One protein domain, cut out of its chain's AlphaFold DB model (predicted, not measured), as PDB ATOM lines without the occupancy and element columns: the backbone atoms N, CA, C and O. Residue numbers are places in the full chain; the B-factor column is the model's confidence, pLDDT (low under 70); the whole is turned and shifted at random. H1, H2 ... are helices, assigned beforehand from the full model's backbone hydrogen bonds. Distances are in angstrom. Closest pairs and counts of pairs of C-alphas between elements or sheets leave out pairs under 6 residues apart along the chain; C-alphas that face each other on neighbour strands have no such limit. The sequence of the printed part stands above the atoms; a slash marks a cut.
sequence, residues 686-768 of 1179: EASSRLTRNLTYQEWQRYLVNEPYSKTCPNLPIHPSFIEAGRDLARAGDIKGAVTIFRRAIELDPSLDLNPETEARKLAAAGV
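AT A GLANCE: This is residues 686 to 768 of the 1179 residues of an uncharacterized protein of Planctomycetes bacterium B3_Pla (UniProt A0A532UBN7). H2 and H3 form a helical hairpin with H4 packed slantwise on both, while short H1 and the stretches 686 to 696 and 704 to 719 make the other end. The 83 printed residues have four named helices, H1 to H4 in order, and no named strand: all helix, packing mostly crossed. The whole is compact, radius of gyration of the C-alphas 13.3 A, and elongated, 42 by 26 by 17 A.

IN THESE COORDINATES: H1, residues 697 to 703, begins at C-alpha (41.548, -99.645, 2.931). H2 is residues 720 to 731, 16.4 A; H3, 735 to 748, 19.9 A; H4, 756 to 766, 15.7 A, ending at C-alpha (36.029, -78.603, -4.815).

HOW THE PARTS SIT: H1 only just touches the hub H2, with 3 C-alpha pairs within 8 A, closest Tyr 697 and Phe 722, 5.2 A. H2 touches H3 at a shallow tilt of 20 degrees, opposite ways, closest C-alphas Gly 726 and Ala 738, 4.3 A. H4 touches residues 726 to 731 of H2 at a steep tilt of 56 degrees, closest C-alphas Arg 731 and Ala 764, 4.7 A. H3 and H4 form a hairpin, closest C-alphas Val 739 and Pro 756, 5.0 A. H1 is apart from H3 and H4. In H1, H2, H3 and H4 every O i to N i+4 pair is within hydrogen-bond range.

THE WHOLE: The farthest C-alphas, Glu 686 and Val 768, are 43.3 A apart. The printed part has no cut; link H1 to H2 is long. Residues 686 to 687, 703 to 706 and 766 to 768 have pLDDT under 70.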
ATOM      1  N   GLU A 686      43.364-113.723  15.132       68.50
ATOM      2  CA  GLU A 686      44.804-113.648  15.397       68.50
ATOM      3  C   GLU A 686      45.474-112.397  14.798       68.50
ATOM      4  O   GLU A 686      46.460-111.892  15.335       68.50
ATOM      5  N   ALA A 687      44.902-111.808  13.746       64.31
ATOM      6  CA  ALA A 687      45.240-110.446  13.338       64.31
ATOM      7  C   ALA A 687      44.775-109.434  14.401       64.31
ATOM      8  O   ALA A 687      45.548-108.572  14.823       64.31
ATOM      9  N   SER A 688      43.543-109.562  14.901       71.12
ATOM     10  CA  SER A 688      42.985-108.670  15.923       71.12
ATOM     11  C   SER A 688      43.628-108.819  17.303       71.12
ATOM     12  O   SER A 688      43.495-107.903  18.114       71.12
ATOM     13  N   SER A 689      44.320-109.925  17.589       71.94
ATOM     14  CA  SER A 689      45.099-110.098  18.823       71.94
ATOM     15  C   SER A 689      46.450-109.359  18.778       71.94
ATOM     16  O   SER A 689      47.048-109.113  19.827       71.94
ATOM     17  N   ARG A 690      46.916-108.972  17.576       75.50
ATOM     18  CA  ARG A 690      48.242-108.379  17.315       75.50
ATOM     19  C   ARG A 690      48.203-106.943  16.769       75.50
ATOM     20  O   ARG A 690      49.183-106.214  16.914       75.50
ATOM     21  N   LEU A 691      47.114-106.531  16.120       74.31
ATOM     22  CA  LEU A 691      46.988-105.223  15.471       74.31
ATOM     23  C   LEU A 691      46.527-104.120  16.439       74.31
ATOM     24  O   LEU A 691      45.466-104.197  17.048       74.31
ATOM     25  N   THR A 692      47.287-103.023  16.499       79.38
ATOM     26  CA  THR A 692      46.948-101.808  17.271       79.38
ATOM     27  C   THR A 692      46.001-100.846  16.540       79.38
ATOM     28  O   THR A 692      45.605 -99.821  17.093       79.38
ATOM     29  N   ARG A 693      45.634-101.160  15.292       83.62
ATOM     30  CA  ARG A 693      44.682-100.418  14.454       83.62
ATOM     31  C   ARG A 693      43.943-101.373  13.521       83.62
ATOM     32  O   ARG A 693      44.494-102.397  13.132       83.62
ATOM     33  N   ASN A 694      42.753-100.986  13.069       83.62
ATOM     34  CA  ASN A 694      42.135-101.630  11.908       83.62
ATOM     35  C   ASN A 694      43.049-101.528  10.668       83.62
ATOM     36  O   ASN A 694      43.838-100.580  10.535       83.62
ATOM     37  N   LEU A 695      42.932-102.492   9.748       82.06
ATOM     38  CA  LEU A 695      43.628-102.429   8.461       82.06
ATOM     39  C   LEU A 695      43.207-101.170   7.686       82.06
ATOM     40  O   LEU A 695      42.049-100.740   7.733       82.06
ATOM     41  N   THR A 696      44.150-100.579   6.956       85.56
ATOM     42  CA  THR A 696      43.859 -99.528   5.976       85.56
ATOM     43  C   THR A 696      42.990-100.093   4.851       85.56
ATOM     44  O   THR A 696      42.927-101.303   4.634       85.56
ATOM     45  N   TYR A 697      42.349 -99.216   4.080       81.81
ATOM     46  CA  TYR A 697      41.548 -99.645   2.931       81.81
ATOM     47  C   TYR A 697      42.403-100.331   1.847       81.81
ATOM     48  O   TYR A 697      41.979-101.328   1.273       81.81
ATOM     49  N   GLN A 698      43.640 -99.862   1.639       78.31
ATOM     50  CA  GLN A 698      44.589-100.459   0.691       78.31
ATOM     51  C   GLN A 698      45.125-101.818   1.170       78.31
ATOM     52  O   GLN A 698      45.214-102.748   0.376       78.31
ATOM     53  N   GLU A 699      45.442-101.968   2.463       78.94
ATOM     54  CA  GLU A 699      45.794-103.273   3.046       78.94
ATOM     55  C   GLU A 699      44.616-104.251   2.938       78.94
ATOM     56  O   GLU A 699      44.807-105.384   2.508       78.94
ATOM     57  N   TRP A 700      43.392-103.808   3.250       80.69
ATOM     58  CA  TRP A 700      42.190-104.634   3.107       80.69
ATOM     59  C   TRP A 700      42.006-105.113   1.663       80.69
ATOM     60  O   TRP A 700      41.905-106.312   1.432       80.69
ATOM     61  N   GLN A 701      42.052-104.211   0.676       76.88
ATOM     62  CA  GLN A 701      41.949-104.579  -0.743       76.88
ATOM     63  C   GLN A 701      43.092-105.488  -1.229       76.88
ATOM     64  O   GLN A 701      42.897-106.245  -2.179       76.88
ATOM     65  N   ARG A 702      44.272-105.432  -0.597       73.56
ATOM     66  CA  ARG A 702      45.436-106.265  -0.937       73.56
ATOM     67  C   ARG A 702      45.381-107.667  -0.325       73.56
ATOM     68  O   ARG A 702      45.884-108.598  -0.946       73.56
ATOM     69  N   TYR A 703      44.825-107.814   0.878       67.19
ATOM     70  CA  TYR A 703      44.806-109.085   1.617       67.19
ATOM     71  C   TYR A 703      43.460-109.822   1.547       67.19
ATOM     72  O   TYR A 703      43.442-111.047   1.594       67.19
ATOM     73  N   LEU A 704      42.347-109.096   1.414       68.56
ATOM     74  CA  LEU A 704      40.976-109.613   1.390       68.56
ATOM     75  C   LEU A 704      40.289-109.183   0.084       68.56
ATOM     76  O   LEU A 704      39.354-108.382   0.052       68.56
ATOM     77  N   VAL A 705      40.822-109.697  -1.027       55.56
ATOM     78  CA  VAL A 705      40.343-109.406  -2.385       55.56
ATOM     79  C   VAL A 705      38.876-109.836  -2.528       55.56
ATOM     80  O   VAL A 705      38.524-110.962  -2.196       55.56
ATOM     81  N   ASN A 706      38.044-108.941  -3.070       59.50
ATOM     82  CA  ASN A 706      36.583-109.051  -3.232       59.50
ATOM     83  C   ASN A 706      35.717-108.921  -1.958       59.50
ATOM     84  O   ASN A 706      34.502-108.789  -2.100       59.50
ATOM     85  N   GLU A 707      36.285-108.864  -0.749       70.94
ATOM     86  CA  GLU A 707      35.496-108.697   0.484       70.94
ATOM     87  C   GLU A 707      35.194-107.216   0.803       70.94
ATOM     88  O   GLU A 707      36.095-106.367   0.737       70.94
ATOM     89  N   PRO A 708      33.956-106.856   1.201       77.81
ATOM     90  CA  PRO A 708      33.615-105.490   1.582       77.81
ATOM     91  C   PRO A 708      34.323-105.088   2.882       77.81
ATOM     92  O   PRO A 708      34.372-105.857   3.840       77.81
ATOM     93  N   TYR A 709      34.828-103.850   2.942       81.06
ATOM     94  CA  TYR A 709      35.562-103.356   4.111       81.06
ATOM     95  C   TYR A 709      34.753-103.502   5.411       81.06
ATOM     96  O   TYR A 709      33.558-103.176   5.467       81.06
ATOM     97  N   SER A 710      35.435-103.968   6.457       80.38
ATOM     98  CA  SER A 710      34.911-104.158   7.808       80.38
ATOM     99  C   SER A 710      35.981-103.824   8.856       80.38
ATOM    100  O   SER A 710      37.156-103.639   8.532       80.38
ATOM    101  N   LYS A 711      35.593-103.750  10.133       80.25
ATOM    102  CA  LYS A 711      36.547-103.631  11.244       80.25
ATOM    103  C   LYS A 711      37.231-104.983  11.476       80.25
ATOM    104  O   LYS A 711      36.600-105.904  11.981       80.25
ATOM    105  N   THR A 712      38.521-105.082  11.148       76.94
ATOM    106  CA  THR A 712      39.402-106.206  11.528       76.94
ATOM    107  C   THR A 712      39.406-106.431  13.044       76.94
ATOM    108  O   THR A 712      39.442-107.563  13.506       76.94
ATOM    109  N   CYS A 713      39.345-105.339  13.809       79.62
ATOM    110  CA  CYS A 713      39.326-105.304  15.264       79.62
ATOM    111  C   CYS A 713      38.045-104.575  15.710       79.62
ATOM    112  O   CYS A 713      38.012-103.339  15.649       79.62
ATOM    113  N   PRO A 714      36.986-105.280  16.162       75.69
ATOM    114  CA  PRO A 714      35.690-104.663  16.475       75.69
ATOM    115  C   PRO A 714      35.763-103.520  17.499       75.69
ATOM    116  O   PRO A 714      35.049-102.527  17.374       75.69
ATOM    117  N   ASN A 715      36.680-103.635  18.466       77.75
ATOM    118  CA  ASN A 715      36.867-102.682  19.563       77.75
ATOM    119  C   ASN A 715      37.679-101.426  19.179       77.75
ATOM    120  O   ASN A 715      37.910-100.575  20.035       77.75
ATOM    121  N   LEU A 716      38.146-101.309  17.929       79.81
ATOM    122  CA  LEU A 716      38.944-100.173  17.453       79.81
ATOM    123  C   LEU A 716      38.148 -99.304  16.457       79.81
ATOM    124  O   LEU A 716      37.318 -99.828  15.705       79.81
ATOM    125  N   PRO A 717      38.403 -97.981  16.398       80.06
ATOM    126  CA  PRO A 717      37.765 -97.093  15.425       80.06
ATOM    127  C   PRO A 717      38.147 -97.462  13.984       80.06
ATOM    128  O   PRO A 717      39.197 -98.065  13.733       80.06
ATOM    129  N   ILE A 718      37.300 -97.093  13.019       85.19
ATOM    130  CA  ILE A 718      37.576 -97.290  11.583       85.19
ATOM    131  C   ILE A 718      38.896 -96.620  11.203       85.19
ATOM    132  O   ILE A 718      39.168 -95.493  11.618       85.19
ATOM    133  N   HIS A 719      39.702 -97.282  10.369       86.19
ATOM    134  CA  HIS A 719      40.939 -96.670   9.908       86.19
ATOM    135  C   HIS A 719      40.644 -95.470   8.978       86.19
ATOM    136  O   HIS A 719      39.962 -95.661   7.964       86.19
ATOM    137  N   PRO A 720      41.176 -94.253   9.241       85.44
ATOM    138  CA  PRO A 720      40.797 -93.034   8.513       85.44
ATOM    139  C   PRO A 720      40.904 -93.115   6.984       85.44
ATOM    140  O   PRO A 720      40.123 -92.479   6.282       85.44
ATOM    141  N   SER A 721      41.803 -93.956   6.459       86.00
ATOM    142  CA  SER A 721      41.942 -94.229   5.020       86.00
ATOM    143  C   SER A 721      40.654 -94.688   4.325       86.00
ATOM    144  O   SER A 721      40.516 -94.466   3.130       86.00
ATOM    145  N   PHE A 722      39.729 -95.357   5.028       88.06
ATOM    146  CA  PHE A 722      38.463 -95.786   4.419       88.06
ATOM    147  C   PHE A 722      37.532 -94.592   4.179       88.06
ATOM    148  O   PHE A 722      36.926 -94.478   3.118       88.06
ATOM    149  N   ILE A 723      37.492 -93.647   5.124       86.81
ATOM    150  CA  ILE A 723      36.770 -92.380   4.957       86.81
ATOM    151  C   ILE A 723      37.463 -91.532   3.882       86.81
ATOM    152  O   ILE A 723      36.786 -90.964   3.028       86.81
ATOM    153  N   GLU A 724      38.799 -91.481   3.869       86.88
ATOM    154  CA  GLU A 724      39.538 -90.701   2.871       86.88
ATOM    155  C   GLU A 724      39.349 -91.240   1.446       86.88
ATOM    156  O   GLU A 724      39.109 -90.445   0.548       86.88
ATOM    157  N   ALA A 725      39.283 -92.561   1.241       84.69
ATOM    158  CA  ALA A 725      38.920 -93.144  -0.057       84.69
ATOM    159  C   ALA A 725      37.525 -92.691  -0.542       84.69
ATOM    160  O   ALA A 725      37.330 -92.419  -1.727       84.69
ATOM    161  N   GLY A 726      36.560 -92.530   0.372       85.38
ATOM    162  CA  GLY A 726      35.264 -91.912   0.066       85.38
ATOM    163  C   GLY A 726      35.381 -90.426  -0.301       85.38
ATOM    164  O   GLY A 726      34.677 -89.955  -1.198       85.38
ATOM    165  N   ARG A 727      36.300 -89.684   0.336       87.19
ATOM    166  CA  ARG A 727      36.611 -88.289  -0.026       87.19
ATOM    167  C   ARG A 727      37.296 -88.183  -1.386       87.19
ATOM    168  O   ARG A 727      36.985 -87.257  -2.127       87.19
ATOM    169  N   ASP A 728      38.170 -89.119  -1.734       84.44
ATOM    170  CA  ASP A 728      38.865 -89.151  -3.023       84.44
ATOM    171  C   ASP A 728      37.922 -89.486  -4.179       84.44
ATOM    172  O   ASP A 728      37.945 -88.783  -5.188       84.44
ATOM    173  N   LEU A 729      37.003 -90.447  -4.009       83.25
ATOM    174  CA  LEU A 729      35.917 -90.663  -4.977       83.25
ATOM    175  C   LEU A 729      35.058 -89.403  -5.155       83.25
ATOM    176  O   LEU A 729      34.727 -89.043  -6.283       83.25
ATOM    177  N   ALA A 730      34.750 -88.690  -4.065       84.94
ATOM    178  CA  ALA A 730      34.005 -87.438  -4.146       84.94
ATOM    179  C   ALA A 730      34.782 -86.352  -4.910       84.94
ATOM    180  O   ALA A 730      34.219 -85.737  -5.810       84.94
ATOM    181  N   ARG A 731      36.075 -86.149  -4.608       83.75
ATOM    182  CA  ARG A 731      36.969 -85.221  -5.332       83.75
ATOM    183  C   ARG A 731      37.076 -85.575  -6.821       83.75
ATOM    184  O   ARG A 731      37.054 -84.677  -7.653       83.75
ATOM    185  N   ALA A 732      37.125 -86.865  -7.155       78.25
ATOM    186  CA  ALA A 732      37.134 -87.376  -8.527       78.25
ATOM    187  C   ALA A 732      35.762 -87.306  -9.239       78.25
ATOM    188  O   ALA A 732      35.660 -87.658 -10.413       78.25
ATOM    189  N   GLY A 733      34.704 -86.856  -8.554       76.81
ATOM    190  CA  GLY A 733      33.363 -86.670  -9.114       76.81
ATOM    191  C   GLY A 733      32.410 -87.864  -8.973       76.81
ATOM    192  O   GLY A 733      31.221 -87.711  -9.261       76.81
ATOM    193  N   ASP A 734      32.858 -89.023  -8.472       83.75
ATOM    194  CA  ASP A 734      31.965 -90.145  -8.152       83.75
ATOM    195  C   ASP A 734      31.276 -89.944  -6.794       83.75
ATOM    196  O   ASP A 734      31.582 -90.562  -5.768       83.75
ATOM    197  N   ILE A 735      30.260 -89.084  -6.819       81.56
ATOM    198  CA  ILE A 735      29.359 -88.831  -5.692       81.56
ATOM    199  C   ILE A 735      28.641 -90.126  -5.254       81.56
ATOM    200  O   ILE A 735      28.292 -90.256  -4.080       81.56
ATOM    201  N   LYS A 736      28.419 -91.104  -6.146       82.69
ATOM    202  CA  LYS A 736      27.656 -92.323  -5.826       82.69
ATOM    203  C   LYS A 736      28.517 -93.338  -5.067       82.69
ATOM    204  O   LYS A 736      28.069 -93.858  -4.040       82.69
ATOM    205  N   GLY A 737      29.745 -93.580  -5.519       81.38
ATOM    206  CA  GLY A 737      30.743 -94.373  -4.800       81.38
ATOM    207  C   GLY A 737      31.101 -93.747  -3.454       81.38
ATOM    208  O   GLY A 737      31.036 -94.428  -2.429       81.38
ATOM    209  N   ALA A 738      31.339 -92.431  -3.418       84.06
ATOM    210  CA  ALA A 738      31.588 -91.690  -2.181       84.06
ATOM    211  C   ALA A 738      30.464 -91.855  -1.142       84.06
ATOM    212  O   ALA A 738      30.722 -92.248  -0.005       84.06
ATOM    213  N   VAL A 739      29.200 -91.633  -1.531       86.38
ATOM    214  CA  VAL A 739      28.038 -91.818  -0.637       86.38
ATOM    215  C   VAL A 739      27.914 -93.268  -0.160       86.38
ATOM    216  O   VAL A 739      27.507 -93.496   0.979       86.38
ATOM    217  N   THR A 740      28.292 -94.246  -0.987       87.56
ATOM    218  CA  THR A 740      28.288 -95.668  -0.604       87.56
ATOM    219  C   THR A 740      29.327 -95.948   0.483       87.56
ATOM    220  O   THR A 740      28.983 -96.520   1.519       87.56
ATOM    221  N   ILE A 741      30.565 -95.475   0.307       85.00
ATOM    222  CA  ILE A 741      31.633 -95.612   1.308       85.00
ATOM    223  C   ILE A 741      31.271 -94.878   2.608       85.00
ATOM    224  O   ILE A 741      31.396 -95.451   3.687       85.00
ATOM    225  N   PHE A 742      30.762 -93.644   2.530       88.50
ATOM    226  CA  PHE A 742      30.393 -92.872   3.720       88.50
ATOM    227  C   PHE A 742      29.231 -93.494   4.507       88.50
ATOM    228  O   PHE A 742      29.282 -93.510   5.735       88.50
ATOM    229  N   ARG A 743      28.212 -94.059   3.839       87.75
ATOM    230  CA  ARG A 743      27.152 -94.824   4.525       87.75
ATOM    231  C   ARG A 743      27.730 -96.064   5.216       87.75
ATOM    232  O   ARG A 743      27.467 -96.264   6.397       87.75
ATOM    233  N   ARG A 744      28.597 -96.823   4.533       86.19
ATOM    234  CA  ARG A 744      29.261 -98.003   5.114       86.19
ATOM    235  C   ARG A 744      30.181 -97.656   6.290       86.19
ATOM    236  O   ARG A 744      30.292 -98.442   7.226       86.19
ATOM    237  N   ALA A 745      30.815 -96.485   6.281       85.31
ATOM    238  CA  ALA A 745      31.588 -96.002   7.421       85.31
ATOM    239  C   ALA A 745      30.689 -95.747   8.647       85.31
ATOM    240  O   ALA A 745      31.035 -96.171   9.741       85.31
ATOM    241  N   ILE A 746      29.513 -95.139   8.466       86.12
ATOM    242  CA  ILE A 746      28.555 -94.882   9.561       86.12
ATOM    243  C   ILE A 746      27.922 -96.188  10.080       86.12
ATOM    244  O   ILE A 746      27.719 -96.329  11.281       86.12
ATOM    245  N   GLU A 747      27.666 -97.176   9.212       84.88
ATOM    246  CA  GLU A 747      27.232 -98.526   9.628       84.88
ATOM    247  C   GLU A 747      28.253 -99.219  10.545       84.88
ATOM    248  O   GLU A 747      27.877 -99.890  11.505       84.88
ATOM    249  N   LEU A 748      29.545 -99.072  10.240       83.44
ATOM    250  CA  LEU A 748      30.648 -99.681  10.989       83.44
ATOM    251  C   LEU A 748      31.067 -98.854  12.221       83.44
ATOM    252  O   LEU A 748      31.720 -99.383  13.126       83.44
ATOM    253  N   ASP A 749      30.729 -97.564  12.264       83.62
ATOM    254  CA  ASP A 749      30.983 -96.672  13.396       83.62
ATOM    255  C   ASP A 749      29.927 -95.552  13.505       83.62
ATOM    256  O   ASP A 749      30.104 -94.457  12.959       83.62
ATOM    257  N   PRO A 750      28.829 -95.794  14.249       82.88
ATOM    258  CA  PRO A 750      27.753 -94.819  14.431       82.88
ATOM    259  C   PRO A 750      28.145 -93.535  15.185       82.88
ATOM    260  O   PRO A 750      27.293 -92.668  15.367       82.88
ATOM    261  N   SER A 751      29.397 -93.400  15.646       80.00
ATOM    262  CA  SER A 751      29.901 -92.178  16.292       80.00
ATOM    263  C   SER A 751      30.382 -91.102  15.305       80.00
ATOM    264  O   SER A 751      30.673 -89.977  15.711       80.00
ATOM    265  N   LEU A 752      30.456 -91.425  14.007       82.69
ATOM    266  CA  LEU A 752      30.902 -90.506  12.960       82.69
ATOM    267  C   LEU A 752      29.855 -89.420  12.656       82.69
ATOM    268  O   LEU A 752      28.872 -89.673  11.959       82.69
ATOM    269  N   ASP A 753      30.126 -88.185  13.091       79.69
ATOM    270  CA  ASP A 753      29.396 -86.985  12.654       79.69
ATOM    271  C   ASP A 753      29.732 -86.654  11.186       79.69
ATOM    272  O   ASP A 753      30.628 -85.870  10.862       79.69
ATOM    273  N   LEU A 754      29.055 -87.355  10.277       82.88
ATOM    274  CA  LEU A 754      29.259 -87.285   8.837       82.88
ATOM    275  C   LEU A 754      27.908 -87.379   8.124       82.88
ATOM    276  O   LEU A 754      27.178 -88.352   8.280       82.88
ATOM    277  N   ASN A 755      27.593 -86.405   7.266       86.81
ATOM    278  CA  ASN A 755      26.454 -86.498   6.352       86.81
ATOM    279  C   ASN A 755      26.947 -86.939   4.956       86.81
ATOM    280  O   ASN A 755      27.562 -86.118   4.264       86.81
ATOM    281  N   PRO A 756      26.675 -88.187   4.509       85.62
ATOM    282  CA  PRO A 756      27.226 -88.732   3.266       85.62
ATOM    283  C   PRO A 756      26.964 -87.873   2.029       85.62
ATOM    284  O   PRO A 756      27.855 -87.676   1.208       85.62
ATOM    285  N   GLU A 757      25.745 -87.352   1.884       85.19
ATOM    286  CA  GLU A 757      25.332 -86.649   0.667       85.19
ATOM    287  C   GLU A 757      25.776 -85.188   0.651       85.19
ATOM    288  O   GLU A 757      26.055 -84.643  -0.417       85.19
ATOM    289  N   THR A 758      25.885 -84.562   1.824       85.38
ATOM    290  CA  THR A 758      26.386 -83.190   1.948       85.38
ATOM    291  C   THR A 758      27.894 -83.148   1.715       85.38
ATOM    292  O   THR A 758      28.361 -82.345   0.907       85.38
ATOM    293  N   GLU A 759      28.658 -84.041   2.355       84.19
ATOM    294  CA  GLU A 759      30.121 -84.055   2.234       84.19
ATOM    295  C   GLU A 759      30.573 -84.500   0.832       84.19
ATOM    296  O   GLU A 759      31.441 -83.855   0.242       84.19
ATOM    297  N   ALA A 760      29.933 -85.515   0.232       83.94
ATOM    298  CA  ALA A 760      30.262 -85.945  -1.131       83.94
ATOM    299  C   ALA A 760      30.029 -84.835  -2.174       83.94
ATOM    300  O   ALA A 760      30.886 -84.598  -3.025       83.94
ATOM    301  N   ARG A 761      28.907 -84.101  -2.097       83.56
ATOM    302  CA  ARG A 761      28.623 -82.984  -3.023       83.56
ATOM    303  C   ARG A 761      29.568 -81.798  -2.805       83.56
ATOM    304  O   ARG A 761      30.016 -81.193  -3.776       83.56
ATOM    305  N   LYS A 762      29.899 -81.487  -1.548       85.56
ATOM    306  CA  LYS A 762      30.844 -80.425  -1.162       85.56
ATOM    307  C   LYS A 762      32.262 -80.700  -1.678       85.56
ATOM    308  O   LYS A 762      32.907 -79.786  -2.181       85.56
ATOM    309  N   LEU A 763      32.732 -81.946  -1.593       81.81
ATOM    310  CA  LEU A 763      34.053 -82.342  -2.092       81.81
ATOM    311  C   LEU A 763      34.100 -82.435  -3.625       81.81
ATOM    312  O   LEU A 763      35.073 -81.974  -4.217       81.81
ATOM    313  N   ALA A 764      33.036 -82.916  -4.277       77.94
ATOM    314  CA  ALA A 764      32.927 -82.901  -5.739       77.94
ATOM    315  C   ALA A 764      32.936 -81.477  -6.322       77.94
ATOM    316  O   ALA A 764      33.567 -81.229  -7.346       77.94
ATOM    317  N   ALA A 765      32.311 -80.512  -5.637       73.44
ATOM    318  CA  ALA A 765      32.376 -79.100  -6.018       73.44
ATOM    319  C   ALA A 765      33.783 -78.477  -5.862       73.44
ATOM    320  O   ALA A 765      34.065 -77.460  -6.492       73.44
ATOM    321  N   ALA A 766      34.662 -79.074  -5.047       63.97
ATOM    322  CA  ALA A 766      36.029 -78.603  -4.815       63.97
ATOM    323  C   ALA A 766      37.090 -79.310  -5.687       63.97
ATOM    324  O   ALA A 766      38.159 -78.751  -5.917       63.97
ATOM    325  N   GLY A 767      36.815 -80.522  -6.181       51.34
ATOM    326  CA  GLY A 767      37.782 -81.356  -6.911       51.34
ATOM    327  C   GLY A 767      38.100 -80.928  -8.351       51.34
ATOM    328  O   GLY A 767      39.040 -81.440  -8.948       51.34
ATOM    329  N   VAL A 768      37.362 -79.966  -8.914       44.69
ATOM    330  CA  VAL A 768      37.443 -79.579 -10.341       44.69
ATOM    331  C   VAL A 768      38.779 -78.900 -10.722       44.69
ATOM    332  O   VAL A 768      39.050 -78.682 -11.901       44.69
TER     333      VAL A 768